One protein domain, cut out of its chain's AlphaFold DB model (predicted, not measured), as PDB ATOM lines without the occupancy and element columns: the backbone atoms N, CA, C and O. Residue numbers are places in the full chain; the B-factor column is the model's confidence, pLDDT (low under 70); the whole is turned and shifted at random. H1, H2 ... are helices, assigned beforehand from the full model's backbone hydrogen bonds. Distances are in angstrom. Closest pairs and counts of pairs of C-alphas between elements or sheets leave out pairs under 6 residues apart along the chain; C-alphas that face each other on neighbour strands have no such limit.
ATOM      1  N   GLU A 105     -16.329   4.962   8.210       51.09
ATOM      2  CA  GLU A 105     -17.421   4.499   9.071       51.09
ATOM      3  C   GLU A 105     -18.434   3.676   8.278       51.09
ATOM      4  O   GLU A 105     -18.958   2.676   8.768       51.09
ATOM      5  N   LYS A 106     -18.707   4.087   7.034       50.69
ATOM      6  CA  LYS A 106     -19.679   3.416   6.183       50.69
ATOM      7  C   LYS A 106     -19.185   2.019   5.819       50.69
ATOM      8  O   LYS A 106     -19.923   1.070   6.052       50.69
ATOM      9  N   GLY A 107     -17.958   1.881   5.319       53.22
ATOM     10  CA  GLY A 107     -17.348   0.581   5.030       53.22
ATOM     11  C   GLY A 107     -17.330  -0.330   6.260       53.22
ATOM     12  O   GLY A 107     -17.854  -1.442   6.213       53.22
ATOM     13  N   TYR A 108     -16.837   0.178   7.393       53.34
ATOM     14  CA  TYR A 108     -16.770  -0.568   8.655       53.34
ATOM     15  C   TYR A 108     -18.146  -1.067   9.142       53.34
ATOM     16  O   TYR A 108     -18.296  -2.233   9.525       53.34
ATOM     17  N   HIS A 109     -19.177  -0.218   9.106       54.00
ATOM     18  CA  HIS A 109     -20.523  -0.601   9.536       54.00
ATOM     19  C   HIS A 109     -21.276  -1.448   8.500       54.00
ATOM     20  O   HIS A 109     -22.032  -2.335   8.899       54.00
ATOM     21  N   ASP A 110     -21.063  -1.227   7.199       53.53
ATOM     22  CA  ASP A 110     -21.652  -2.039   6.128       53.53
ATOM     23  C   ASP A 110     -21.030  -3.445   6.076       53.53
ATOM     24  O   ASP A 110     -21.668  -4.365   5.565       53.53
ATOM     25  N   GLU A 111     -19.818  -3.662   6.594       51.69
ATOM     26  CA  GLU A 111     -19.281  -5.005   6.860       51.69
ATOM     27  C   GLU A 111     -19.872  -5.612   8.139       51.69
ATOM     28  O   GLU A 111     -20.381  -6.733   8.105       51.69
ATOM     29  N   ARG A 112     -19.895  -4.876   9.260       53.25
ATOM     30  CA  ARG A 112     -20.416  -5.416  10.531       53.25
ATOM     31  C   ARG A 112     -21.895  -5.789  10.494       53.25
ATOM     32  O   ARG A 112     -22.244  -6.869  10.961       53.25
ATOM     33  N   LYS A 113     -22.749  -4.979   9.861       52.88
ATOM     34  CA  LYS A 113     -24.192  -5.267   9.718       52.88
ATOM     35  C   LYS A 113     -24.504  -6.513   8.880       52.88
ATOM     36  O   LYS A 113     -25.619  -7.015   8.962       52.88
ATOM     37  N   LYS A 114     -23.546  -7.022   8.093       56.56
ATOM     38  CA  LYS A 114     -23.670  -8.304   7.373       56.56
ATOM     39  C   LYS A 114     -23.258  -9.507   8.228       56.56
ATOM     40  O   LYS A 114     -23.713 -10.613   7.960       56.56
ATOM     41  N   ASN A 115     -22.398  -9.289   9.227       49.00
ATOM     42  CA  ASN A 115     -21.660 -10.347   9.924       49.00
ATOM     43  C   ASN A 115     -22.084 -10.546  11.394       49.00
ATOM     44  O   ASN A 115     -21.767 -11.584  11.968       49.00
ATOM     45  N   ASP A 116     -22.779  -9.584  12.010       54.47
ATOM     46  CA  ASP A 116     -23.216  -9.643  13.411       54.47
ATOM     47  C   ASP A 116     -24.689  -9.214  13.544       54.47
ATOM     48  O   ASP A 116     -25.046  -8.045  13.375       54.47
ATOM     49  N   SER A 117     -25.563 -10.175  13.857       52.03
ATOM     50  CA  SER A 117     -27.019  -9.981  13.928       52.03
ATOM     51  C   SER A 117     -27.462  -9.013  15.029       52.03
ATOM     52  O   SER A 117     -28.532  -8.405  14.904       52.03
ATOM     53  N   ARG A 118     -26.625  -8.773  16.052       51.75
ATOM     54  CA  ARG A 118     -26.901  -7.799  17.127       51.75
ATOM     55  C   ARG A 118     -27.071  -6.372  16.597       51.75
ATOM     56  O   ARG A 118     -27.764  -5.563  17.200       51.75
ATOM     57  N   TRP A 119     -26.511  -6.090  15.420       49.88
ATOM     58  CA  TRP A 119     -26.554  -4.797  14.729       49.88
ATOM     59  C   TRP A 119     -27.821  -4.634  13.869       49.88
ATOM     60  O   TRP A 119     -27.979  -3.627  13.177       49.88
ATOM     61  N   THR A 120     -28.716  -5.632  13.900       50.56
ATOM     62  CA  THR A 120     -29.998  -5.651  13.177       50.56
ATOM     63  C   THR A 120     -31.224  -5.869  14.070       50.56
ATOM     64  O   THR A 120     -32.331  -5.578  13.622       50.56
ATOM     65  N   ASN A 121     -31.056  -6.321  15.321       50.84
ATOM     66  CA  ASN A 121     -32.161  -6.551  16.255       50.84
ATOM     67  C   ASN A 121     -32.243  -5.448  17.340       50.84
ATOM     68  O   ASN A 121     -31.332  -5.350  18.163       50.84
ATOM     69  N   PRO A 122     -33.337  -4.657  17.405       47.06
ATOM     70  CA  PRO A 122     -33.566  -3.680  18.472       47.06
ATOM     71  C   PRO A 122     -33.668  -4.266  19.888       47.06
ATOM     72  O   PRO A 122     -33.465  -3.529  20.847       47.06
ATOM     73  N   GLU A 123     -33.979  -5.557  20.037       45.31
ATOM     74  CA  GLU A 123     -34.111  -6.224  21.344       45.31
ATOM     75  C   GLU A 123     -32.773  -6.757  21.888       45.31
ATOM     76  O   GLU A 123     -32.697  -7.156  23.043       45.31
ATOM     77  N   SER A 124     -31.701  -6.734  21.086       50.56
ATOM     78  CA  SER A 124     -30.323  -7.010  21.532       50.56
ATOM     79  C   SER A 124     -29.475  -5.734  21.631       50.56
ATOM     80  O   SER A 124     -28.258  -5.769  21.431       50.56
ATOM     81  N   VAL A 125     -30.126  -4.592  21.868       57.03
ATOM     82  CA  VAL A 125     -29.465  -3.314  22.143       57.03
ATOM     83  C   VAL A 125     -29.015  -3.322  23.599       57.03
ATOM     84  O   VAL A 125     -29.798  -3.018  24.492       57.03
ATOM     85  N   VAL A 126     -27.745  -3.666  23.808       62.41
ATOM     86  CA  VAL A 126     -27.046  -3.498  25.090       62.41
ATOM     87  C   VAL A 126     -27.191  -2.050  25.535       62.41
ATOM     88  O   VAL A 126     -26.998  -1.145  24.712       62.41
ATOM     89  N   ASP A 127     -27.494  -1.816  26.813       72.81
ATOM     90  CA  ASP A 127     -27.715  -0.449  27.273       72.81
ATOM     91  C   ASP A 127     -26.488   0.447  27.015       72.81
ATOM     92  O   ASP A 127     -25.367   0.239  27.497       72.81
ATOM     93  N   CYS A 128     -26.741   1.500  26.244       76.00
ATOM     94  CA  CYS A 128     -25.824   2.589  25.973       76.00
ATOM     95  C   CYS A 128     -25.286   3.263  27.250       76.00
ATOM     96  O   CYS A 128     -24.173   3.790  27.206       76.00
ATOM     97  N   GLN A 129     -26.003   3.210  28.380       79.94
ATOM     98  CA  GLN A 129     -25.487   3.637  29.684       79.94
ATOM     99  C   GLN A 129     -24.341   2.749  30.161       79.94
ATOM    100  O   GLN A 129     -23.239   3.245  30.390       79.94
ATOM    101  N   LEU A 130     -24.555   1.429  30.232       85.44
ATOM    102  CA  LEU A 130     -23.546   0.458  30.673       85.44
ATOM    103  C   LEU A 130     -22.278   0.536  29.812       85.44
ATOM    104  O   LEU A 130     -21.156   0.470  30.325       85.44
ATOM    105  N   MET A 131     -22.450   0.756  28.507       85.62
ATOM    106  CA  MET A 131     -21.338   0.939  27.580       85.62
ATOM    107  C   MET A 131     -20.645   2.306  27.741       85.62
ATOM    108  O   MET A 131     -19.412   2.346  27.758       85.62
ATOM    109  N   ARG A 132     -21.379   3.414  27.952       87.44
ATOM    110  CA  ARG A 132     -20.783   4.716  28.335       87.44
ATOM    111  C   ARG A 132     -20.006   4.617  29.651       87.44
ATOM    112  O   ARG A 132     -18.909   5.164  29.743       87.44
ATOM    113  N   ALA A 133     -20.525   3.881  30.632       91.69
ATOM    114  CA  ALA A 133     -19.869   3.641  31.913       91.69
ATOM    115  C   ALA A 133     -18.570   2.827  31.755       91.69
ATOM    116  O   ALA A 133     -17.609   3.061  32.487       91.69
ATOM    117  N   SER A 134     -18.496   1.928  30.767       93.12
ATOM    118  CA  SER A 134     -17.257   1.213  30.425       93.12
ATOM    119  C   SER A 134     -16.178   2.160  29.898       93.12
ATOM    120  O   SER A 134     -15.079   2.209  30.457       93.12
ATOM    121  N   PHE A 135     -16.509   3.016  28.924       94.50
ATOM    122  CA  PHE A 135     -15.576   4.053  28.469       94.50
ATOM    123  C   PHE A 135     -15.187   5.029  29.583       94.50
ATOM    124  O   PHE A 135     -14.031   5.446  29.630       94.50
ATOM    125  N   LEU A 136     -16.104   5.370  30.496       96.31
ATOM    126  CA  LEU A 136     -15.807   6.245  31.631       96.31
ATOM    127  C   LEU A 136     -14.789   5.606  32.588       96.31
ATOM    128  O   LEU A 136     -13.800   6.255  32.921       96.31
ATOM    129  N   ARG A 137     -14.956   4.328  32.960       96.94
ATOM    130  CA  ARG A 137     -13.977   3.590  33.787       96.94
ATOM    131  C   ARG A 137     -12.593   3.537  33.136       96.94
ATOM    132  O   ARG A 137     -11.588   3.752  33.813       96.94
ATOM    133  N   LEU A 138     -12.531   3.294  31.825       97.88
ATOM    134  CA  LEU A 138     -11.273   3.323  31.070       97.88
ATOM    135  C   LEU A 138     -10.665   4.732  31.028       97.88
ATOM    136  O   LEU A 138      -9.446   4.868  31.125       97.88
ATOM    137  N   TYR A 139     -11.489   5.779  30.917       98.06
ATOM    138  CA  TYR A 139     -11.019   7.164  30.895       98.06
ATOM    139  C   TYR A 139     -10.477   7.601  32.261       98.06
ATOM    140  O   TYR A 139      -9.391   8.165  32.310       98.06
ATOM    141  N   VAL A 140     -11.169   7.279  33.361       98.12
ATOM    142  CA  VAL A 140     -10.708   7.505  34.747       98.12
ATOM    143  C   VAL A 140      -9.365   6.817  34.997       98.12
ATOM    144  O   VAL A 140      -8.424   7.456  35.465       98.12
ATOM    145  N   PHE A 141      -9.228   5.550  34.595       98.12
ATOM    146  CA  PHE A 141      -7.949   4.836  34.634       98.12
ATOM    147  C   PHE A 141      -6.856   5.566  33.825       98.12
ATOM    148  O   PHE A 141      -5.750   5.796  34.314       98.12
ATOM    149  N   ALA A 142      -7.162   5.971  32.592       97.94
ATOM    150  CA  ALA A 142      -6.215   6.628  31.694       97.94
ATOM    151  C   ALA A 142      -5.871   8.084  32.090       97.94
ATOM    152  O   ALA A 142      -4.868   8.628  31.616       97.94
ATOM    153  N   ASP A 143      -6.687   8.710  32.942       97.44
ATOM    154  CA  ASP A 143      -6.437  10.012  33.574       97.44
ATOM    155  C   ASP A 143      -5.504   9.830  34.776       97.44
ATOM    156  O   ASP A 143      -4.381  10.340  34.777       97.44
ATOM    157  N   LYS A 144      -5.908   8.974  35.727       96.62
ATOM    158  CA  LYS A 144      -5.177   8.665  36.964       96.62
ATOM    159  C   LYS A 144      -3.732   8.218  36.725       96.62
ATOM    160  O   LYS A 144      -2.838   8.613  37.471       96.62
ATOM    161  N   TYR A 145      -3.499   7.397  35.702       96.81
ATOM    162  CA  TYR A 145      -2.176   6.837  35.389       96.81
ATOM    163  C   TYR A 145      -1.447   7.572  34.248       96.81
ATOM    164  O   TYR A 145      -0.524   7.017  33.652       96.81
ATOM    165  N   ASP A 146      -1.851   8.809  33.941       95.81
ATOM    166  CA  ASP A 146      -1.309   9.684  32.890       95.81
ATOM    167  C   ASP A 146      -1.004   8.960  31.566       95.81
ATOM    168  O   ASP A 146       0.155   8.749  31.188       95.81
ATOM    169  N   ILE A 147      -2.068   8.565  30.856       97.06
ATOM    170  CA  ILE A 147      -2.011   7.817  29.589       97.06
ATOM    171  C   ILE A 147      -2.737   8.611  28.479       97.06
ATOM    172  O   ILE A 147      -3.825   8.228  28.038       97.06
ATOM    173  N   PRO A 148      -2.201   9.753  27.994       95.31
ATOM    174  CA  PRO A 148      -3.008  10.713  27.233       95.31
ATOM    175  C   PRO A 148      -3.453  10.198  25.860       95.31
ATOM    176  O   PRO A 148      -4.569  10.476  25.434       95.31
ATOM    177  N   GLN A 149      -2.627   9.383  25.191       95.00
ATOM    178  CA  GLN A 149      -3.022   8.740  23.932       95.00
ATOM    179  C   GLN A 149      -4.183   7.754  24.130       95.00
ATOM    180  O   GLN A 149      -4.979   7.576  23.213       95.00
ATOM    181  N   PHE A 150      -4.298   7.126  25.306       96.12
ATOM    182  CA  PHE A 150      -5.417   6.235  25.599       96.12
ATOM    183  C   PHE A 150      -6.699   7.042  25.824       96.12
ATOM    184  O   PHE A 150      -7.731   6.679  25.275       96.12
ATOM    185  N   ARG A 151      -6.625   8.189  26.516       96.12
ATOM    186  CA  ARG A 151      -7.757   9.129  26.658       96.12
ATOM    187  C   ARG A 151      -8.261   9.657  25.304       96.12
ATOM    188  O   ARG A 151      -9.471   9.663  25.081       96.12
ATOM    189  N   ASP A 152      -7.365  10.012  24.382       93.75
ATOM    190  CA  ASP A 152      -7.730  10.427  23.013       93.75
ATOM    191  C   ASP A 152      -8.321   9.258  22.180       93.75
ATOM    192  O   ASP A 152      -9.312   9.429  21.463       93.75
ATOM    193  N   ASP A 153      -7.776   8.041  22.301       92.50
ATOM    194  CA  ASP A 153      -8.299   6.851  21.605       92.50
ATOM    195  C   ASP A 153      -9.666   6.389  22.162       92.50
ATOM    196  O   ASP A 153     -10.547   6.009  21.389       92.50
ATOM    197  N   ILE A 154      -9.873   6.465  23.484       94.25
ATOM    198  CA  ILE A 154     -11.154   6.201  24.166       94.25
ATOM    199  C   ILE A 154     -12.232   7.150  23.649       94.25
ATOM    200  O   ILE A 154     -13.324   6.706  23.296       94.25
ATOM    201  N   LEU A 155     -11.929   8.448  23.560       90.50
ATOM    202  CA  LEU A 155     -12.880   9.428  23.043       90.50
ATOM    203  C   LEU A 155     -13.170   9.197  21.559       90.50
ATOM    204  O   LEU A 155     -14.331   9.256  21.174       90.50
ATOM    205  N   THR A 156     -12.177   8.827  20.744       86.38
ATOM    206  CA  THR A 156     -12.428   8.412  19.350       86.38
ATOM    207  C   THR A 156     -13.408   7.235  19.277       86.38
ATOM    208  O   THR A 156     -14.373   7.288  18.515       86.38
ATOM    209  N   ALA A 157     -13.196   6.191  20.085       86.00
ATOM    210  CA  ALA A 157     -14.043   4.998  20.123       86.00
ATOM    211  C   ALA A 157     -15.479   5.295  20.599       86.00
ATOM    212  O   ALA A 157     -16.441   4.793  20.019       86.00
ATOM    213  N   LEU A 158     -15.628   6.157  21.608       84.06
ATOM    214  CA  LEU A 158     -16.914   6.606  22.147       84.06
ATOM    215  C   LEU A 158     -17.675   7.526  21.169       84.06
ATOM    216  O   LEU A 158     -18.888   7.397  20.997       84.06
ATOM    217  N   ILE A 159     -16.966   8.412  20.464       77.12
ATOM    218  CA  ILE A 159     -17.527   9.308  19.437       77.12
ATOM    219  C   ILE A 159     -17.925   8.533  18.161       77.12
ATOM    220  O   ILE A 159     -18.779   9.002  17.411       77.12
ATOM    221  N   ALA A 160     -17.380   7.330  17.934       71.62
ATOM    222  CA  ALA A 160     -17.721   6.462  16.798       71.62
ATOM    223  C   ALA A 160     -19.067   5.719  16.930       71.62
ATOM    224  O   ALA A 160     -19.576   5.157  15.960       71.62
ATOM    225  N   GLN A 161     -19.674   5.710  18.116       65.31
ATOM    226  CA  GLN A 161     -20.867   4.905  18.404       65.31
ATOM    227  C   GLN A 161     -22.227   5.379  17.830       65.31
ATOM    228  O   GLN A 161     -23.075   4.506  17.613       65.31
ATOM    229  N   PRO A 162     -22.489   6.673  17.524       53.44
ATOM    230  CA  PRO A 162     -23.804   7.147  17.047       53.44
ATOM    231  C   PRO A 162     -24.306   6.565  15.709       53.44
ATOM    232  O   PRO A 162     -25.413   6.872  15.278       53.44
ATOM    233  N   HIS A 163     -23.498   5.750  15.026       46.12
ATOM    234  CA  HIS A 163     -23.814   5.121  13.737       46.12
ATOM    235  C   HIS A 163     -24.297   3.662  13.903       46.12
ATOM    236  O   HIS A 163     -24.801   3.043  12.953       46.12
ATOM    237  N   VAL A 164     -24.140   3.125  15.119       43.56
ATOM    238  CA  VAL A 164     -24.496   1.763  15.536       43.56
ATOM    239  C   VAL A 164     -25.880   1.753  16.168       43.56
ATOM    240  O   VAL A 164     -26.793   1.081  15.691       43.56
ATOM    241  N   TRP A 165     -26.019   2.541  17.229       49.94
ATOM    242  CA  TRP A 165     -27.206   2.611  18.062       49.94
ATOM    243  C   TRP A 165     -28.052   3.816  17.679       49.94
ATOM    244  O   TRP A 165     -27.558   4.787  17.102       49.94
ATOM    245  N   LYS A 166     -29.327   3.792  18.070       48.47
ATOM    246  CA  LYS A 166     -30.126   5.014  18.127       48.47
ATOM    247  C   LYS A 166     -29.596   5.879  19.271       48.47
ATOM    248  O   LYS A 166     -30.148   5.874  20.363       48.47
ATOM    249  N   TRP A 167     -28.559   6.667  19.000       53.03
ATOM    250  CA  TRP A 167     -28.536   8.005  19.583       53.03
ATOM    251  C   TRP A 167     -29.878   8.643  19.169       53.03
ATOM    252  O   TRP A 167     -30.204   8.567  17.979       53.03
ATOM    253  N   PRO A 168     -30.656   9.287  20.048       51.72
ATOM    254  CA  PRO A 168     -30.107   9.499  21.836       51.72
ATOM    255  C   PRO A 168     -30.497   8.431  22.869       51.72
ATOM    256  O   PRO A 168     -31.539   7.789  22.786       51.72
ATOM    257  N   SER A 169     -29.767   8.486  23.991       58.91
ATOM    258  CA  SER A 169     -30.367   8.691  25.323       58.91
ATOM    259  C   SER A 169     -29.545   9.735  26.107       58.91
ATOM    260  O   SER A 169     -28.336   9.875  25.874       58.91
ATOM    261  N   SER A 170     -30.170  10.471  27.038       68.62
ATOM    262  CA  SER A 170     -29.422  11.298  28.005       68.62
ATOM    263  C   SER A 170     -28.476  10.404  28.817       68.62
ATOM    264  O   SER A 170     -28.880   9.286  29.140       68.62
ATOM    265  N   PRO A 171     -27.252  10.839  29.175       79.06
ATOM    266  CA  PRO A 171     -26.535  10.205  30.276       79.06
ATOM    267  C   PRO A 171     -27.431  10.193  31.522       79.06
ATOM    268  O   PRO A 171     -28.202  11.135  31.742       79.06
ATOM    269  N   ASP A 172     -27.370   9.100  32.276       83.12
ATOM    270  CA  ASP A 172     -28.051   8.966  33.561       83.12
ATOM    271  C   ASP A 172     -27.289   9.680  34.691       83.12
ATOM    272  O   ASP A 172     -26.218  10.262  34.492       83.12
ATOM    273  N   GLN A 173     -27.894   9.670  35.878       88.31
ATOM    274  CA  GLN A 173     -27.345  10.285  37.080       88.31
ATOM    275  C   GLN A 173     -26.020   9.635  37.493       88.31
ATOM    276  O   GLN A 173     -25.030  10.347  37.652       88.31
ATOM    277  N   ASP A 174     -25.977   8.307  37.574       90.31
ATOM    278  CA  ASP A 174     -24.808   7.528  37.990       90.31
ATOM    279  C   ASP A 174     -23.573   7.821  37.120       90.31
ATOM    280  O   ASP A 174     -22.471   8.009  37.641       90.31
ATOM    281  N   LEU A 175     -23.735   7.923  35.796       91.88
ATOM    282  CA  LEU A 175     -22.654   8.259  34.867       91.88
ATOM    283  C   LEU A 175     -22.153   9.700  35.051       91.88
ATOM    284  O   LEU A 175     -20.949   9.945  34.939       91.88
ATOM    285  N   ILE A 176     -23.050  10.656  35.318       93.00
ATOM    286  CA  ILE A 176     -22.682  12.060  35.568       93.00
ATOM    287  C   ILE A 176     -21.950  12.176  36.911       93.00
ATOM    288  O   ILE A 176     -20.850  12.729  36.957       93.00
ATOM    289  N   GLU A 177     -22.511  11.620  37.985       93.56
ATOM    290  CA  GLU A 177     -21.908  11.642  39.322       93.56
ATOM    291  C   GLU A 177     -20.548  10.938  39.336       93.56
ATOM    292  O   GLU A 177     -19.567  11.506  39.816       93.56
ATOM    293  N   HIS A 178     -20.436   9.751  38.728       94.69
ATOM    294  CA  HIS A 178     -19.160   9.037  38.642       94.69
ATOM    295  C   HIS A 178     -18.114   9.811  37.824       94.69
ATOM    296  O   HIS A 178     -16.927   9.747  38.146       94.69
ATOM    297  N   ALA A 179     -18.521  10.571  36.799       96.00
ATOM    298  CA  ALA A 179     -17.602  11.410  36.033       96.00
ATOM    299  C   ALA A 179     -17.090  12.603  36.856       96.00
ATOM    300  O   ALA A 179     -15.880  12.814  36.910       96.00
ATOM    301  N   TYR A 180     -17.971  13.347  37.532       95.25
ATOM    302  CA  TYR A 180     -17.573  14.499  38.357       95.25
ATOM    303  C   TYR A 180     -16.840  14.098  39.650       95.25
ATOM    304  O   TYR A 180     -16.007  14.860  40.134       95.25
ATOM    305  N   ALA A 181     -17.084  12.898  40.185       95.44
ATOM    306  CA  ALA A 181     -16.369  12.379  41.354       95.44
ATOM    307  C   ALA A 181     -14.926  11.926  41.052       95.44
ATOM    308  O   ALA A 181     -14.097  11.917  41.961       95.44
ATOM    309  N   ASN A 182     -14.619  11.544  39.804       96.81
ATOM    310  CA  ASN A 182     -13.345  10.902  39.442       96.81
ATOM    311  C   ASN A 182     -12.509  11.656  38.390       96.81
ATOM    312  O   ASN A 182     -11.377  11.251  38.128       96.81
ATOM    313  N   LEU A 183     -13.032  12.720  37.771       96.88
ATOM    314  CA  LEU A 183     -12.339  13.495  36.734       96.88
ATOM    315  C   LEU A 183     -12.349  14.996  37.058       96.88
ATOM    316  O   LEU A 183     -13.332  15.503  37.600       96.88
ATOM    317  N   PRO A 184     -11.304  15.756  36.677       93.88
ATOM    318  CA  PRO A 184     -11.339  17.213  36.779       93.88
ATOM    319  C   PRO A 184     -12.440  17.783  35.873       93.88
ATOM    320  O   PRO A 184     -12.623  17.301  34.759       93.88
ATOM    321  N   GLN A 185     -13.118  18.860  36.285       89.12
ATOM    322  CA  GLN A 185     -14.212  19.468  35.503       89.12
ATOM    323  C   GLN A 185     -13.806  19.835  34.060       89.12
ATOM    324  O   GLN A 185     -14.593  19.700  33.129       89.12
ATOM    325  N   SER A 186     -12.544  20.222  33.835       87.62
ATOM    326  CA  SER A 186     -11.988  20.483  32.498       87.62
ATOM    327  C   SER A 186     -11.809  19.232  31.617       87.62
ATOM    328  O   SER A 186     -11.282  19.339  30.505       87.62
ATOM    329  N   SER A 187     -12.192  18.050  32.106       94.19
ATOM    330  CA  SER A 187     -12.068  16.770  31.416       94.19
ATOM    331  C   SER A 187     -12.826  16.759  30.098       94.19
ATOM    332  O   SER A 187     -13.986  17.167  29.975       94.19
ATOM    333  N   LYS A 188     -12.170  16.196  29.088       92.50
ATOM    334  CA  LYS A 188     -12.761  16.007  27.770       92.50
ATOM    335  C   LYS A 188     -13.921  15.013  27.788       92.50
ATOM    336  O   LYS A 188     -14.838  15.165  26.987       92.50
ATOM    337  N   PHE A 189     -13.933  14.055  28.716       92.88
ATOM    338  CA  PHE A 189     -15.065  13.139  28.873       92.88
ATOM    339  C   PHE A 189     -16.309  13.872  29.392       92.88
ATOM    340  O   PHE A 189     -17.388  13.725  28.822       92.88
ATOM    341  N   ILE A 190     -16.156  14.747  30.393       92.00
ATOM    342  CA  ILE A 190     -17.250  15.607  30.876       92.00
ATOM    343  C   ILE A 190     -17.746  16.508  29.736       92.00
ATOM    344  O   ILE A 190     -18.945  16.544  29.454       92.00
ATOM    345  N   ARG A 191     -16.836  17.143  28.980       87.94
ATOM    346  CA  ARG A 191     -17.228  17.972  27.828       87.94
ATOM    347  C   ARG A 191     -17.930  17.176  26.719       87.94
ATOM    348  O   ARG A 191     -18.803  17.739  26.061       87.94
ATOM    349  N   PHE A 192     -17.607  15.894  26.522       86.81
ATOM    350  CA  PHE A 192     -18.348  14.999  25.623       86.81
ATOM    351  C   PHE A 192     -19.780  14.751  26.116       86.81
ATOM    352  O   PHE A 192     -20.719  14.891  25.330       86.81
ATOM    353  N   LEU A 193     -19.972  14.453  27.407       86.94
ATOM    354  CA  LEU A 193     -21.309  14.279  27.989       86.94
ATOM    355  C   LEU A 193     -22.144  15.565  27.839       86.94
ATOM    356  O   LEU A 193     -23.269  15.505  27.338       86.94
ATOM    357  N   VAL A 194     -21.563  16.730  28.147       84.75
ATOM    358  CA  VAL A 194     -22.198  18.051  27.968       84.75
ATOM    359  C   VAL A 194     -22.580  18.297  26.500       84.75
ATOM    360  O   VAL A 194     -23.710  18.700  26.215       84.75
ATOM    361  N   LEU A 195     -21.684  18.005  25.548       79.06
ATOM    362  CA  LEU A 195     -21.966  18.094  24.107       79.06
ATOM    363  C   LEU A 195     -23.097  17.154  23.675       79.06
ATOM    364  O   LEU A 195     -23.952  17.566  22.887       79.06
ATOM    365  N   SER A 196     -23.138  15.922  24.190       76.75
ATOM    366  CA  SER A 196     -24.169  14.940  23.826       76.75
ATOM    367  C   SER A 196     -25.577  15.403  24.206       76.75
ATOM    368  O   SER A 196     -26.502  15.273  23.405       76.75
ATOM    369  N   VAL A 197     -25.725  16.029  25.377       78.19
ATOM    370  CA  VAL A 197     -26.999  16.576  25.863       78.19
ATOM    371  C   VAL A 197     -27.344  17.884  25.156       78.19
ATOM    372  O   VAL A 197     -28.475  18.067  24.706       78.19
ATOM    373  N   ALA A 198     -26.382  18.798  24.999       75.75
ATOM    374  CA  ALA A 198     -26.636  20.089  24.360       75.75
ATOM    375  C   ALA A 198     -27.031  19.955  22.877       75.75
ATOM    376  O   ALA A 198     -27.884  20.705  22.405       75.75
ATOM    377  N   THR A 199     -26.455  18.982  22.158       70.38
ATOM    378  CA  THR A 199     -26.785  18.703  20.747       70.38
ATOM    379  C   THR A 199     -28.053  17.865  20.560       70.38
ATOM    380  O   THR A 199     -28.588  17.832  19.451       70.38
ATOM    381  N   TRP A 200     -28.575  17.231  21.616       65.00
ATOM    382  CA  TRP A 200     -29.759  16.373  21.535       65.00
ATOM    383  C   TRP A 200     -31.043  17.122  21.216       65.00
ATOM    384  O   TRP A 200     -31.694  16.883  20.197       65.00
ATOM    385  N   TYR A 201     -31.384  18.057  22.103       55.50
ATOM    386  CA  TYR A 201     -32.666  18.763  22.168       55.50
ATOM    387  C   TYR A 201     -32.840  19.807  21.048       55.50
ATOM    388  O   TYR A 201     -33.565  20.788  21.177       55.50
ATOM    389  N   ILE A 202     -32.121  19.599  19.949       54.53
ATOM    390  CA  ILE A 202     -32.184  20.314  18.678       54.53
ATOM    391  C   ILE A 202     -33.031  19.509  17.675       54.53
ATOM    392  O   ILE A 202     -33.601  20.093  16.756       54.53
ATOM    393  N   TRP A 203     -33.146  18.187  17.879       51.59
ATOM    394  CA  TRP A 203     -33.766  17.236  16.945       51.59
ATOM    395  C   TRP A 203     -34.985  16.492  17.518       51.59
ATOM    396  O   TRP A 203     -35.747  15.909  16.751       51.59
ATOM    397  N   ASP A 204     -35.183  16.510  18.840       49.16
ATOM    398  CA  ASP A 204     -36.332  15.900  19.521       49.16
ATOM    399  C   ASP A 204     -37.444  16.936  19.761       49.16
ATOM    400  O   ASP A 204     -37.340  17.793  20.640       49.16
ATOM    401  N   SER A 205     -38.524  16.850  18.981       49.97
ATOM    402  CA  SER A 205     -39.683  17.745  19.081       49.97
ATOM    403  C   SER A 205     -40.644  17.414  20.231       49.97
ATOM    404  O   SER A 205     -41.663  18.083  20.361       49.97
ATOM    405  N   SER A 206     -40.374  16.390  21.049       49.53
ATOM    406  CA  SER A 206     -41.174  16.098  22.253       49.53
ATOM    407  C   SER A 206     -40.736  16.905  23.483       49.53
ATOM    408  O   SER A 206     -41.486  17.019  24.452       49.53
ATOM    409  N   TYR A 207     -39.551  17.522  23.423       51.22
ATOM    410  CA  TYR A 207     -38.965  18.361  24.470       51.22
ATOM    411  C   TYR A 207     -38.786  19.813  23.991       51.22
ATOM    412  O   TYR A 207     -37.687  20.370  24.011       51.22
ATOM    413  N   GLU A 208     -39.884  20.453  23.575       52.88
ATOM    414  CA  GLU A 208     -39.879  21.891  23.255       52.88
ATOM    415  C   GLU A 208     -39.502  22.760  24.471       52.88
ATOM    416  O   GLU A 208     -38.907  23.827  24.310       52.88
ATOM    417  N   ASP A 209     -39.783  22.291  25.694       65.31
ATOM    418  CA  ASP A 209     -39.372  22.979  26.915       65.31
ATOM    419  C   ASP A 209     -37.936  22.626  27.340       65.31
ATOM    420  O   ASP A 209     -37.671  21.693  28.104       65.31
ATOM    421  N   ALA A 210     -36.994  23.452  26.885       67.62
ATOM    422  CA  ALA A 210     -35.612  23.431  27.354       67.62
ATOM    423  C   ALA A 210     -35.465  23.767  28.855       67.62
ATOM    424  O   ALA A 210     -34.410  23.472  29.419       67.62
ATOM    425  N   THR A 211     -36.483  24.355  29.497       74.56
ATOM    426  CA  THR A 211     -36.488  24.663  30.936       74.56
ATOM    427  C   THR A 211     -36.617  23.388  31.756       74.56
ATOM    428  O   THR A 211     -35.798  23.187  32.649       74.56
ATOM    429  N   ARG A 212     -37.567  22.494  31.427       76.81
ATOM    430  CA  ARG A 212     -37.734  21.217  32.142       76.81
ATOM    431  C   ARG A 212     -36.446  20.405  32.165       76.81
ATOM    432  O   ARG A 212     -36.001  20.049  33.242       76.81
ATOM    433  N   LEU A 213     -35.781  20.251  31.018       76.56
ATOM    434  CA  LEU A 213     -34.465  19.603  30.939       76.56
ATOM    435  C   LEU A 213     -33.448  20.205  31.920       76.56
ATOM    436  O   LEU A 213     -32.719  19.475  32.580       76.56
ATOM    437  N   LEU A 214     -33.358  21.535  31.987       81.44
ATOM    438  CA  LEU A 214     -32.399  22.206  32.865       81.44
ATOM    439  C   LEU A 214     -32.806  22.139  34.343       81.44
ATOM    440  O   LEU A 214     -31.927  22.218  35.194       81.44
ATOM    441  N   CYS A 215     -34.091  21.955  34.657       84.31
ATOM    442  CA  CYS A 215     -34.549  21.589  35.996       84.31
ATOM    443  C   CYS A 215     -34.168  20.141  36.329       84.31
ATOM    444  O   CYS A 215     -33.489  19.925  37.327       84.31
ATOM    445  N   ASP A 216     -34.529  19.184  35.470       82.94
ATOM    446  CA  ASP A 216     -34.254  17.752  35.630       82.94
ATOM    447  C   ASP A 216     -32.741  17.526  35.863       82.94
ATOM    448  O   ASP A 216     -32.331  16.986  36.891       82.94
ATOM    449  N   LEU A 217     -31.889  18.078  34.987       86.75
ATOM    450  CA  LEU A 217     -30.427  18.014  35.120       86.75
ATOM    451  C   LEU A 217     -29.874  18.761  36.341       86.75
ATOM    452  O   LEU A 217     -28.801  18.406  36.819       86.75
ATOM    453  N   LYS A 218     -30.541  19.813  36.833       88.25
ATOM    454  CA  LYS A 218     -30.086  20.600  37.996       88.25
ATOM    455  C   LYS A 218     -30.324  19.865  39.312       88.25
ATOM    456  O   LYS A 218     -29.537  20.050  40.242       88.25
ATOM    457  N   GLU A 219     -31.391  19.075  39.396       87.50
ATOM    458  CA  GLU A 219     -31.631  18.205  40.548       87.50
ATOM    459  C   GLU A 219     -30.692  16.983  40.524       87.50
ATOM    460  O   GLU A 219     -30.251  16.562  41.588       87.50
ATOM    461  N   THR A 220     -30.288  16.502  39.337       86.19
ATOM    462  CA  THR A 220     -29.200  15.516  39.166       86.19
ATOM    463  C   THR A 220     -27.814  16.094  39.503       86.19
ATOM    464  O   THR A 220     -27.196  15.689  40.481       86.19
ATOM    465  N   HIS A 221     -27.291  17.047  38.719       91.44
ATOM    466  CA  HIS A 221     -25.965  17.635  38.938       91.44
ATOM    467  C   HIS A 221     -25.871  19.085  38.431       91.44
ATOM    468  O   HIS A 221     -25.850  19.371  37.233       91.44
ATOM    469  N   LYS A 222     -25.728  20.027  39.370       92.06
ATOM    470  CA  LYS A 222     -25.844  21.479  39.128       92.06
ATOM    471  C   LYS A 222     -24.827  22.025  38.122       92.06
ATOM    472  O   LYS A 222     -25.214  22.776  37.230       92.06
ATOM    473  N   ASP A 223     -23.559  21.626  38.223       91.38
ATOM    474  CA  ASP A 223     -22.510  22.134  37.325       91.38
ATOM    475  C   ASP A 223     -22.650  21.593  35.894       91.38
ATOM    476  O   ASP A 223     -22.507  22.343  34.931       91.38
ATOM    477  N   PHE A 224     -23.047  20.325  35.743       91.31
ATOM    478  CA  PHE A 224     -23.381  19.728  34.450       91.31
ATOM    479  C   PHE A 224     -24.570  20.443  33.789       91.31
ATOM    480  O   PHE A 224     -24.507  20.796  32.610       91.31
ATOM    481  N   ALA A 225     -25.628  20.739  34.555       90.56
ATOM    482  CA  ALA A 225     -26.766  21.523  34.074       90.56
ATOM    483  C   ALA A 225     -26.353  22.937  33.626       90.56
ATOM    484  O   ALA A 225     -26.821  23.418  32.591       90.56
ATOM    485  N   LEU A 226     -25.444  23.589  34.362       90.75
ATOM    486  CA  LEU A 226     -24.892  24.898  34.006       90.75
ATOM    487  C   LEU A 226     -24.061  24.842  32.713       90.75
ATOM    488  O   LEU A 226     -24.251  25.680  31.831       90.75
ATOM    489  N   GLU A 227     -23.182  23.852  32.554       89.12
ATOM    490  CA  GLU A 227     -22.386  23.686  31.331       89.12
ATOM    491  C   GLU A 227     -23.248  23.365  30.102       89.12
ATOM    492  O   GLU A 227     -23.017  23.924  29.024       89.12
ATOM    493  N   VAL A 228     -24.283  22.530  30.261       85.50
ATOM    494  CA  VAL A 228     -25.288  22.270  29.216       85.50
ATOM    495  C   VAL A 228     -26.058  23.547  28.868       85.50
ATOM    496  O   VAL A 228     -26.262  23.825  27.686       85.50
ATOM    497  N   ALA A 229     -26.451  24.359  29.856       85.56
ATOM    498  CA  ALA A 229     -27.132  25.631  29.616       85.56
ATOM    499  C   ALA A 229     -26.253  26.615  28.823       85.56
ATOM    500  O   ALA A 229     -26.707  27.164  27.816       85.56
ATOM    501  N   ILE A 230     -24.988  26.792  29.229       83.88
ATOM    502  CA  ILE A 230     -24.015  27.656  28.540       83.88
ATOM    503  C   ILE A 230     -23.846  27.208  27.084       83.88
ATOM    504  O   ILE A 230     -24.030  28.015  26.170       83.88
ATOM    505  N   LEU A 231     -23.579  25.918  26.853       79.38
ATOM    506  CA  LEU A 231     -23.351  25.391  25.509       79.38
ATOM    507  C   LEU A 231     -24.603  25.473  24.617       79.38
ATOM    508  O   LEU A 231     -24.489  25.787  23.433       79.38
ATOM    509  N   LYS A 232     -25.812  25.261  25.158       75.69
ATOM    510  CA  LYS A 232     -27.052  25.475  24.389       75.69
ATOM    511  C   LYS A 232     -27.215  26.945  23.982       75.69
ATOM    512  O   LYS A 232     -27.601  27.210  22.844       75.69
ATOM    513  N   VAL A 233     -26.880  27.901  24.854       77.81
ATOM    514  CA  VAL A 233     -26.908  29.338  24.511       77.81
ATOM    515  C   VAL A 233     -25.886  29.678  23.421       77.81
ATOM    516  O   VAL A 233     -26.227  30.425  22.506       77.81
ATOM    517  N   GLU A 234     -24.673  29.120  23.466       75.56
ATOM    518  CA  GLU A 234     -23.667  29.261  22.397       75.56
ATOM    519  C   GLU A 234     -24.202  28.728  21.056       75.56
ATOM    520  O   GLU A 234     -24.245  29.459  20.065       75.56
ATOM    521  N   ILE A 235     -24.718  27.495  21.046       71.06
ATOM    522  CA  ILE A 235     -25.267  26.831  19.854       71.06
ATOM    523  C   ILE A 235     -26.389  27.647  19.186       71.06
ATOM    524  O   ILE A 235     -26.392  27.793  17.958       71.06
ATOM    525  N   TYR A 236     -27.339  28.182  19.964       70.19
ATOM    526  CA  TYR A 236     -28.435  28.997  19.422       70.19
ATOM    527  C   TYR A 236     -27.973  30.386  18.960       70.19
ATOM    528  O   TYR A 236     -28.443  30.862  17.924       70.19
ATOM    529  N   ARG A 237     -27.061  31.032  19.703       71.56
ATOM    530  CA  ARG A 237     -26.508  32.360  19.378       71.56
ATOM    531  C   ARG A 237     -25.771  32.334  18.042       71.56
ATOM    532  O   ARG A 237     -26.052  33.150  17.164       71.56
ATOM    533  N   ASP A 238     -24.885  31.356  17.889       70.44
ATOM    534  CA  ASP A 238     -23.949  31.267  16.768       70.44
ATOM    535  C   ASP A 238     -24.548  30.487  15.578       70.44
ATOM    536  O   ASP A 238     -23.913  30.338  14.536       70.44
ATOM    537  N   LYS A 239     -25.805  30.025  15.714       66.75
ATOM    538  CA  LYS A 239     -26.598  29.306  14.697       66.75
ATOM    539  C   LYS A 239     -25.877  28.086  14.116       66.75
ATOM    540  O   LYS A 239     -25.991  27.805  12.924       66.75
ATOM    541  N   VAL A 240     -25.185  27.338  14.979       62.34
ATOM    542  CA  VAL A 240     -24.347  26.178  14.611       62.34
ATOM    543  C   VAL A 240     -25.132  25.126  13.808       62.34
ATOM    544  O   VAL A 240     -24.568  24.453  12.950       62.34
ATOM    545  N   PHE A 241     -26.451  25.043  14.019       58.91
ATOM    546  CA  PHE A 241     -27.369  24.188  13.262       58.91
ATOM    547  C   PHE A 241     -28.436  25.038  12.553       58.91
ATOM    548  O   PHE A 241     -29.509  25.272  13.115       58.91
ATOM    549  N   PRO A 242     -28.172  25.528  11.325       49.22
ATOM    550  CA  PRO A 242     -29.114  26.387  10.605       49.22
ATOM    551  C   PRO A 242     -30.355  25.627  10.104       49.22
ATOM    552  O   PRO A 242     -31.425  26.220   9.981       49.22
ATOM    553  N   ASN A 243     -30.234  24.317   9.859       51.12
ATOM    554  CA  ASN A 243     -31.310  23.452   9.373       51.12
ATOM    555  C   ASN A 243     -31.754  22.482  10.481       51.12
ATOM    556  O   ASN A 243     -31.019  21.558  10.821       51.12
ATOM    557  N   LYS A 244     -32.969  22.663  11.017       50.34
ATOM    558  CA  LYS A 244     -33.502  21.905  12.172       50.34
ATOM    559  C   LYS A 244     -33.884  20.438  11.906       50.34
ATOM    560  O   LYS A 244     -34.280  19.743  12.836       50.34
ATOM    561  N   HIS A 245     -33.822  19.954  10.663       47.22
ATOM    562  CA  HIS A 245     -34.365  18.640  10.300       47.22
ATOM    563  C   HIS A 245     -33.421  17.853   9.380       47.22
ATOM    564  O   HIS A 245     -33.295  18.169   8.199       47.22
ATOM    565  N   GLY A 246     -32.790  16.802   9.914       43.72
ATOM    566  CA  GLY A 246     -32.036  15.825   9.124       43.72
ATOM    567  C   GLY A 246     -31.021  15.023   9.938       43.72
ATOM    568  O   GLY A 246     -30.017  15.568  10.374       43.72
ATOM    569  N   ALA A 247     -31.219  13.706  10.064       41.31
ATOM    570  CA  ALA A 247     -30.277  12.791  10.733       41.31
ATOM    571  C   ALA A 247     -28.928  12.606   9.992       41.31
ATOM    572  O   ALA A 247     -28.063  11.850  10.433       41.31
ATOM    573  N   SER A 248     -28.738  13.277   8.851       42.22
ATOM    574  CA  SER A 248     -27.456  13.390   8.155       42.22
ATOM    575  C   SER A 248     -26.471  14.303   8.892       42.22
ATOM    576  O   SER A 248     -25.305  13.941   9.014       42.22
ATOM    577  N   SER A 249     -26.938  15.429   9.448       46.19
ATOM    578  CA  SER A 249     -26.082  16.442  10.093       46.19
ATOM    579  C   SER A 249     -25.325  15.894  11.306       46.19
ATOM    580  O   SER A 249     -24.167  16.234  11.529       46.19
ATOM    581  N   GLN A 250     -25.946  14.979  12.058       45.12
ATOM    582  CA  GLN A 250     -25.346  14.311  13.217       45.12
ATOM    583  C   GLN A 250     -24.025  13.600  12.873       45.12
ATOM    584  O   GLN A 250     -23.123  13.562  13.705       45.12
ATOM    585  N   ARG A 251     -23.891  13.085  11.643       46.09
ATOM    586  CA  ARG A 251     -22.705  12.353  11.160       46.09
ATOM    587  C   ARG A 251     -21.559  13.278  10.753       46.09
ATOM    588  O   ARG A 251     -20.397  12.902  10.825       46.09
ATOM    589  N   GLU A 252     -21.886  14.494  10.327       44.12
ATOM    590  CA  GLU A 252     -20.911  15.492   9.875       44.12
ATOM    591  C   GLU A 252     -20.158  16.123  11.064       44.12
ATOM    592  O   GLU A 252     -19.049  16.627  10.905       44.12
ATOM    593  N   LEU A 253     -20.735  16.052  12.269       46.84
ATOM    594  CA  LEU A 253     -20.266  16.749  13.471       46.84
ATOM    595  C   LEU A 253     -19.319  15.942  14.358       46.84
ATOM    596  O   LEU A 253     -18.469  16.526  15.026       46.84
ATOM    597  N   THR A 254     -19.498  14.626  14.435       51.88
ATOM    598  CA  THR A 254     -18.880  13.790  15.473       51.88
ATOM    599  C   THR A 254     -17.474  13.349  15.080       51.88
ATOM    600  O   THR A 254     -16.494  13.711  15.731       51.88
ATOM    601  N   LEU A 255     -17.350  12.592  13.992       47.81
ATOM    602  CA  LEU A 255     -16.126  11.867  13.638       47.81
ATOM    603  C   LEU A 255     -15.138  12.642  12.754       47.81
ATOM    604  O   LEU A 255     -13.937  12.571  13.033       47.81
ATOM    605  N   PRO A 256     -15.565  13.496  11.799       48.38
ATOM    606  CA  PRO A 256     -14.664  14.448  11.138       48.38
ATOM    607  C   PRO A 256     -14.013  15.451  12.110       48.38
ATOM    608  O   PRO A 256     -13.029  16.115  11.756       48.38
ATOM    609  N   HIS A 257     -14.537  15.548  13.340       54.09
ATOM    610  CA  HIS A 257     -14.122  16.490  14.376       54.09
ATOM    611  C   HIS A 257     -13.813  15.856  15.743       54.09
ATOM    612  O   HIS A 257     -13.667  16.624  16.688       54.09
ATOM    613  N   SER A 258     -13.623  14.534  15.885       63.44
ATOM    614  CA  SER A 258     -13.350  13.899  17.201       63.44
ATOM    615  C   SER A 258     -12.198  14.572  17.966       63.44
ATOM    616  O   SER A 258     -12.296  14.837  19.164       63.44
ATOM    617  N   CYS A 259     -11.179  15.027  17.230       73.94
ATOM    618  CA  CYS A 259     -10.086  15.882  17.695       73.94
ATOM    619  C   CYS A 259     -10.513  17.136  18.503       73.94
ATOM    620  O   CYS A 259      -9.696  17.691  19.230       73.94
ATOM    621  N   ILE A 260     -11.747  17.644  18.406       73.81
ATOM    622  CA  ILE A 260     -12.221  18.769  19.239       73.81
ATOM    623  C   ILE A 260     -12.256  18.394  20.732       73.81
ATOM    624  O   ILE A 260     -12.044  19.240  21.606       73.81
ATOM    625  N   LEU A 261     -12.448  17.104  21.007       80.44
ATOM    626  CA  LEU A 261     -12.451  16.501  22.332       80.44
ATOM    627  C   LEU A 261     -11.105  15.870  22.707       80.44
ATOM    628  O   LEU A 261     -10.961  15.415  23.827       80.44
ATOM    629  N   HIS A 262     -10.092  15.880  21.846       89.44
ATOM    630  CA  HIS A 262      -8.783  15.316  22.192       89.44
ATOM    631  C   HIS A 262      -7.879  16.345  22.885       89.44
ATOM    632  O   HIS A 262      -7.968  17.555  22.636       89.44
ATOM    633  N   GLU A 263      -6.979  15.867  23.739       89.00
ATOM    634  CA  GLU A 263      -5.953  16.685  24.388       89.00
ATOM    635  C   GLU A 263      -4.736  16.932  23.497       89.00
ATOM    636  O   GLU A 263      -4.121  17.990  23.618       89.00
ATOM    637  N   HIS A 264      -4.391  16.001  22.597       89.94
ATOM    638  CA  HIS A 264      -3.212  16.104  21.721       89.94
ATOM    639  C   HIS A 264      -1.869  16.222  22.471       89.94
ATOM    640  O   HIS A 264      -0.900  16.781  21.959       89.94
ATOM    641  N   ARG A 265      -1.774  15.662  23.688       92.31
ATOM    642  CA  ARG A 265      -0.530  15.659  24.489       92.31
ATOM    643  C   ARG A 265       0.584  14.766  23.921       92.31
ATOM    644  O   ARG A 265       1.733  14.930  24.314       92.31
ATOM    645  N   VAL A 266       0.251  13.821  23.034       90.25
ATOM    646  CA  VAL A 266       1.200  12.853  22.433       90.25
ATOM    647  C   VAL A 266       1.307  13.000  20.910       90.25
ATOM    648  O   VAL A 266       2.370  12.752  20.347       90.25
ATOM    649  N   GLN A 267       0.228  13.411  20.242       87.69
ATOM    650  CA  GLN A 267       0.160  13.587  18.791       87.69
ATOM    651  C   GLN A 267      -0.492  14.920  18.440       87.69
ATOM    652  O   GLN A 267      -1.481  15.292  19.063       87.69
ATOM    653  N   ASP A 268      -0.001  15.599  17.404       88.75
ATOM    654  CA  ASP A 268      -0.666  16.793  16.874       88.75
ATOM    655  C   ASP A 268      -1.986  16.461  16.134       88.75
ATOM    656  O   ASP A 268      -2.298  15.305  15.842       88.75
ATOM    657  N   LYS A 269      -2.783  17.485  15.798       83.38
ATOM    658  CA  LYS A 269      -4.096  17.331  15.131       83.38
ATOM    659  C   LYS A 269      -4.045  16.619  13.771       83.38
ATOM    660  O   LYS A 269      -5.044  16.021  13.370       83.38
ATOM    661  N   LYS A 270      -2.928  16.692  13.043       82.81
ATOM    662  CA  LYS A 270      -2.719  16.004  11.762       82.81
ATOM    663  C   LYS A 270      -2.293  14.558  12.006       82.81
ATOM    664  O   LYS A 270      -2.911  13.659  11.445       82.81
ATOM    665  N   GLN A 271      -1.321  14.332  12.889       86.06
ATOM    666  CA  GLN A 271      -0.890  12.991  13.309       86.06
ATOM    667  C   GLN A 271      -2.052  12.170  13.886       86.06
ATOM    668  O   GLN A 271      -2.202  10.998  13.552       86.06
ATOM    669  N   CYS A 272      -2.915  12.801  14.686       85.75
ATOM    670  CA  CYS A 272      -4.124  12.196  15.231       85.75
ATOM    671  C   CYS A 272      -5.099  11.777  14.115       85.75
ATOM    672  O   CYS A 272      -5.518  10.624  14.071       85.75
ATOM    673  N   ARG A 273      -5.394  12.656  13.144       80.44
ATOM    674  CA  ARG A 273      -6.227  12.310  11.969       80.44
ATOM    675  C   ARG A 273      -5.619  11.185  11.123       80.44
ATOM    676  O   ARG A 273      -6.350  10.326  10.638       80.44
ATOM    677  N   GLU A 274      -4.297  11.160  10.978       80.44
ATOM    678  CA  GLU A 274      -3.567  10.100  10.269       80.44
ATOM    679  C   GLU A 274      -3.599   8.764  11.037       80.44
ATOM    680  O   GLU A 274      -3.827   7.723  10.424       80.44
ATOM    681  N   ARG A 275      -3.482   8.777  12.375       82.06
ATOM    682  CA  ARG A 275      -3.694   7.604  13.248       82.06
ATOM    683  C   ARG A 275      -5.118   7.067  13.113       82.06
ATOM    684  O   ARG A 275      -5.283   5.869  12.915       82.06
ATOM    685  N   ILE A 276      -6.118   7.947  13.196       78.50
ATOM    686  CA  ILE A 276      -7.541   7.594  13.101       78.50
ATOM    687  C   ILE A 276      -7.833   6.884  11.772       78.50
ATOM    688  O   ILE A 276      -8.475   5.836  11.763       78.50
ATOM    689  N   ARG A 277      -7.298   7.411  10.664       75.75
ATOM    690  CA  ARG A 277      -7.466   6.840   9.321       75.75
ATOM    691  C   ARG A 277      -6.731   5.523   9.107       75.75
ATOM    692  O   ARG A 277      -7.286   4.604   8.514       75.75
ATOM    693  N   ASN A 278      -5.481   5.439   9.552       76.38
ATOM    694  CA  ASN A 278      -4.607   4.319   9.202       76.38
ATOM    695  C   ASN A 278      -4.720   3.147  10.193       76.38
ATOM    696  O   ASN A 278      -4.359   2.022   9.849       76.38
ATOM    697  N   HIS A 279      -5.219   3.384  11.413       79.62
ATOM    698  CA  HIS A 279      -5.312   2.380  12.478       79.62
ATOM    699  C   HIS A 279      -6.723   2.245  13.100       79.62
ATOM    700  O   HIS A 279      -6.835   2.182  14.327       79.62
ATOM    701  N   PRO A 280      -7.815   2.151  12.306       76.31
ATOM    702  CA  PRO A 280      -9.183   2.111  12.836       76.31
ATOM    703  C   PRO A 280      -9.435   0.922  13.779       76.31
ATOM    704  O   PRO A 280     -10.244   1.014  14.700       76.31
ATOM    705  N   TYR A 281      -8.684  -0.173  13.611       77.50
ATOM    706  CA  TYR A 281      -8.744  -1.349  14.480       77.50
ATOM    707  C   TYR A 281      -8.518  -1.030  15.965       77.50
ATOM    708  O   TYR A 281      -9.125  -1.687  16.804       77.50
ATOM    709  N   ILE A 282      -7.710  -0.014  16.303       84.00
ATOM    710  CA  ILE A 282      -7.444   0.361  17.701       84.00
ATOM    711  C   ILE A 282      -8.748   0.777  18.400       84.00
ATOM    712  O   ILE A 282      -9.029   0.311  19.501       84.00
ATOM    713  N   PHE A 283      -9.581   1.587  17.743       83.25
ATOM    714  CA  PHE A 283     -10.859   2.053  18.298       83.25
ATOM    715  C   PHE A 283     -11.930   0.962  18.236       83.25
ATOM    716  O   PHE A 283     -12.691   0.800  19.185       83.25
ATOM    717  N   ASN A 284     -11.947   0.160  17.164       77.44
ATOM    718  CA  ASN A 284     -12.867  -0.974  17.014       77.44
ATOM    719  C   ASN A 284     -12.744  -1.963  18.185       77.44
ATOM    720  O   ASN A 284     -13.752  -2.425  18.713       77.44
ATOM    721  N   ILE A 285     -11.513  -2.236  18.622       82.38
ATOM    722  CA  ILE A 285     -11.220  -3.143  19.738       82.38
ATOM    723  C   ILE A 285     -11.674  -2.543  21.076       82.38
ATOM    724  O   ILE A 285     -12.175  -3.279  21.920       82.38
ATOM    725  N   LEU A 286     -11.595  -1.218  21.255       88.00
ATOM    726  CA  LEU A 286     -12.172  -0.543  22.425       88.00
ATOM    727  C   LEU A 286     -13.705  -0.586  22.425       88.00
ATOM    728  O   LEU A 286     -14.296  -0.841  23.471       88.00
ATOM    729  N   ILE A 287     -14.348  -0.394  21.267       84.00
ATOM    730  CA  ILE A 287     -15.807  -0.541  21.112       84.00
ATOM    731  C   ILE A 287     -16.241  -1.962  21.488       84.00
ATOM    732  O   ILE A 287     -17.187  -2.127  22.254       84.00
ATOM    733  N   ASP A 288     -15.531  -2.979  20.997       80.75
ATOM    734  CA  ASP A 288     -15.834  -4.381  21.290       80.75
ATOM    735  C   ASP A 288     -15.606  -4.736  22.758       80.75
ATOM    736  O   ASP A 288     -16.466  -5.352  23.388       80.75
ATOM    737  N   ALA A 289     -14.486  -4.300  23.328       87.19
ATOM    738  CA  ALA A 289     -14.159  -4.502  24.731       87.19
ATOM    739  C   ALA A 289     -15.198  -3.867  25.674       87.19
ATOM    740  O   ALA A 289     -15.655  -4.522  26.613       87.19
ATOM    741  N   CYS A 290     -15.627  -2.631  25.389       88.25
ATOM    742  CA  CYS A 290     -16.664  -1.941  26.160       88.25
ATOM    743  C   CYS A 290     -18.045  -2.589  25.987       88.25
ATOM    744  O   CYS A 290     -18.808  -2.664  26.946       88.25
ATOM    745  N   LEU A 291     -18.358  -3.104  24.793       83.62
ATOM    746  CA  LEU A 291     -19.596  -3.842  24.537       83.62
ATOM    747  C   LEU A 291     -19.640  -5.170  25.313       83.62
ATOM    748  O   LEU A 291     -20.689  -5.532  25.837       83.62
ATOM    749  N   GLN A 292     -18.517  -5.897  25.410       83.69
ATOM    750  CA  GLN A 292     -18.441  -7.125  26.217       83.69
ATOM    751  C   GLN A 292     -18.473  -6.845  27.730       83.69
ATOM    752  O   GLN A 292     -19.118  -7.591  28.464       83.69
ATOM    753  N   ASP A 293     -17.841  -5.765  28.204       88.25
ATOM    754  CA  ASP A 293     -17.941  -5.327  29.607       88.25
ATOM    755  C   ASP A 293     -19.384  -4.933  29.980       88.25
ATOM    756  O   ASP A 293     -19.899  -5.369  31.011       88.25
ATOM    757  N   ALA A 294     -20.072  -4.192  29.103       86.19
ATOM    758  CA  ALA A 294     -21.469  -3.796  29.281       86.19
ATOM    759  C   ALA A 294     -22.436  -4.996  29.299       86.19
ATOM    760  O   ALA A 294     -23.249  -5.096  30.216       86.19
ATOM    761  N   LEU A 295     -22.293  -5.952  28.369       83.06
ATOM    762  CA  LEU A 295     -23.028  -7.230  28.398       83.06
ATOM    763  C   LEU A 295     -22.793  -7.988  29.709       83.06
ATOM    764  O   LEU A 295     -23.734  -8.467  30.336       83.06
ATOM    765  N   GLY A 296     -21.540  -8.047  30.168       84.81
ATOM    766  CA  GLY A 296     -21.198  -8.662  31.446       84.81
ATOM    767  C   GLY A 296     -21.840  -7.969  32.654       84.81
ATOM    768  O   GLY A 296     -22.032  -8.618  33.680       84.81
ATOM    769  N   MET A 297     -22.169  -6.677  32.562       84.50
ATOM    770  CA  MET A 297     -22.873  -5.925  33.611       84.50
ATOM    771  C   MET A 297     -24.377  -6.161  33.573       84.50
ATOM    772  O   MET A 297     -24.952  -6.486  34.609       84.50
ATOM    773  N   GLU A 298     -24.980  -6.108  32.390       82.62
ATOM    774  CA  GLU A 298     -26.379  -6.470  32.147       82.62
ATOM    775  C   GLU A 298     -26.674  -7.896  32.650       82.62
ATOM    776  O   GLU A 298     -27.613  -8.122  33.413       82.62
ATOM    777  N   GLU A 299     -25.788  -8.853  32.352       83.06
ATOM    778  CA  GLU A 299     -25.843 -10.220  32.879       83.06
ATOM    779  C   GLU A 299     -25.694 -10.334  34.404       83.06
ATOM    780  O   GLU A 299     -26.111 -11.351  34.956       83.06
ATOM    781  N   ARG A 300     -25.076  -9.365  35.091       82.75
ATOM    782  CA  ARG A 300     -24.974  -9.360  36.563       82.75
ATOM    783  C   ARG A 300     -26.210  -8.736  37.201       82.75
ATOM    784  O   ARG A 300     -26.739  -9.315  38.142       82.75
ATOM    785  N   CYS A 301     -26.707  -7.628  36.655       77.38
ATOM    786  CA  CYS A 301     -27.955  -7.001  37.092       77.38
ATOM    787  C   CYS A 301     -29.155  -7.951  36.933       77.38
ATOM    788  O   CYS A 301     -29.964  -8.063  37.842       77.38
ATOM    789  N   ASN A 302     -29.217  -8.715  35.839       75.56
ATOM    790  CA  ASN A 302     -30.277  -9.702  35.585       75.56
ATOM    791  C   ASN A 302     -30.176 -10.997  36.429       75.56
ATOM    792  O   ASN A 302     -30.944 -11.934  36.201       75.56
ATOM    793  N   LYS A 303     -29.217 -11.092  37.363       70.81
ATOM    794  CA  LYS A 303     -28.995 -12.254  38.253       70.81
ATOM    795  C   LYS A 303     -28.965 -11.877  39.746       70.81
ATOM    796  O   LYS A 303     -28.626 -12.737  40.560       70.81
TER     797      LYS A 303
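What this domain is: This is residues 105 to 303 of the 304 residues of the protein "BTB domain-containing protein" of Alternaria alternata (UniProt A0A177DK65). Two helical hairpins, H2 with H3 and H4 with H5, stand side by side as a loose four-helix bundle; the long helix H11 crosses H2 and H3, and a third hairpin, H6 with H7, packs through H7 on H5. Short H9 lies between H3, H5 and H10, while H1 and H8 touch no helix. The 199 printed residues have eleven named helices, H1 to H11 in order, and no named strand; the class is all helix. The whole is compact, with a radius of gyration of the C-alphas of 16.9 A, and rounded, spanning 42 by 40 by 37 A.

How they stand to each other: H1, residues 105 to 115, touches no helix. H2, residues 128 to 144, and H3, residues 148 to 159, form a hairpin at a shallow tilt of 11 degrees; their closest C-alphas, of Tyr 139 and Arg 151, are 5.7 A apart. H4, residues 173 to 182, touches H2, the same way at 4 degrees, a shallow tilt; closest are C-alphas 133 and 175, 6.1 A. H4 and H5, residues 188 to 200, are a hairpin that only just touches, with 3 pairs of C-alphas within 8 A; closest are C-alphas 179 and 190, 6.7 A. H2 to H5 make an up and down bundle, each running against the one before. H6, residues 210 to 220, and H7, residues 222 to 237, form a hairpin at a shallow tilt of 22 degrees; closest are C-alphas 217 and 225, 5.2 A, and H7 touches H6 with residues 224 to 229 alone. H5 touches H7 with residues 194 to 199 alone, at a steep tilt of 56 degrees; closest are C-alphas 194 and 228, 5.4 A. H8, residues 249 to 254, touches no helix. H9, residues 258 to 261, touches H3, H5 and, only just, with 3 pairs of C-alphas within 8 A, H10, residues 269 to 278; the closest C-alphas are 156 and 258, 6.0 A, 188 and 261, 5.5 A, and 259 and 269, 6.7 A. H11, residues 280 to 301, touches H2 with residues 290 to 298 alone, at a steep tilt of 64 degrees; closest are C-alphas 130 and 294, 4.9 A. It touches H3 with residues 282 to 287 alone, about perpendicular at 72 degrees, only just past steep; closest are C-alphas 157 and 283, 4.7 A. Every O i to N i+4 pair is within hydrogen-bond range in H2 to H7, H10 and H11, against 6 of 7 in H1 and 0 of 2 in H8, where 1 of 3 O i to N i+3 pairs is; H9 is too short for an i+4 pair.

Where its parts are: H1 begins at C-alpha 105, (-17.421, 4.499, 9.071). H2 measures 24.2 A, H7 22.6 A and H11 32.0 A, from first to last C-alpha. H11 ends at C-alpha 301, (-27.955, -7.001, 37.092).

The domain as a whole: The C-alphas farthest apart, of Asp 238 and Lys 303, are 48.8 A apart. The printed part has no cut; the links H1 to H2, H3 to H4 and H7 to H8 are long. The mean pLDDT of the printed part is 75.4, with residues 105 to 126, 161 to 170, 200 to 210 and 239 to 258 holding those under 70.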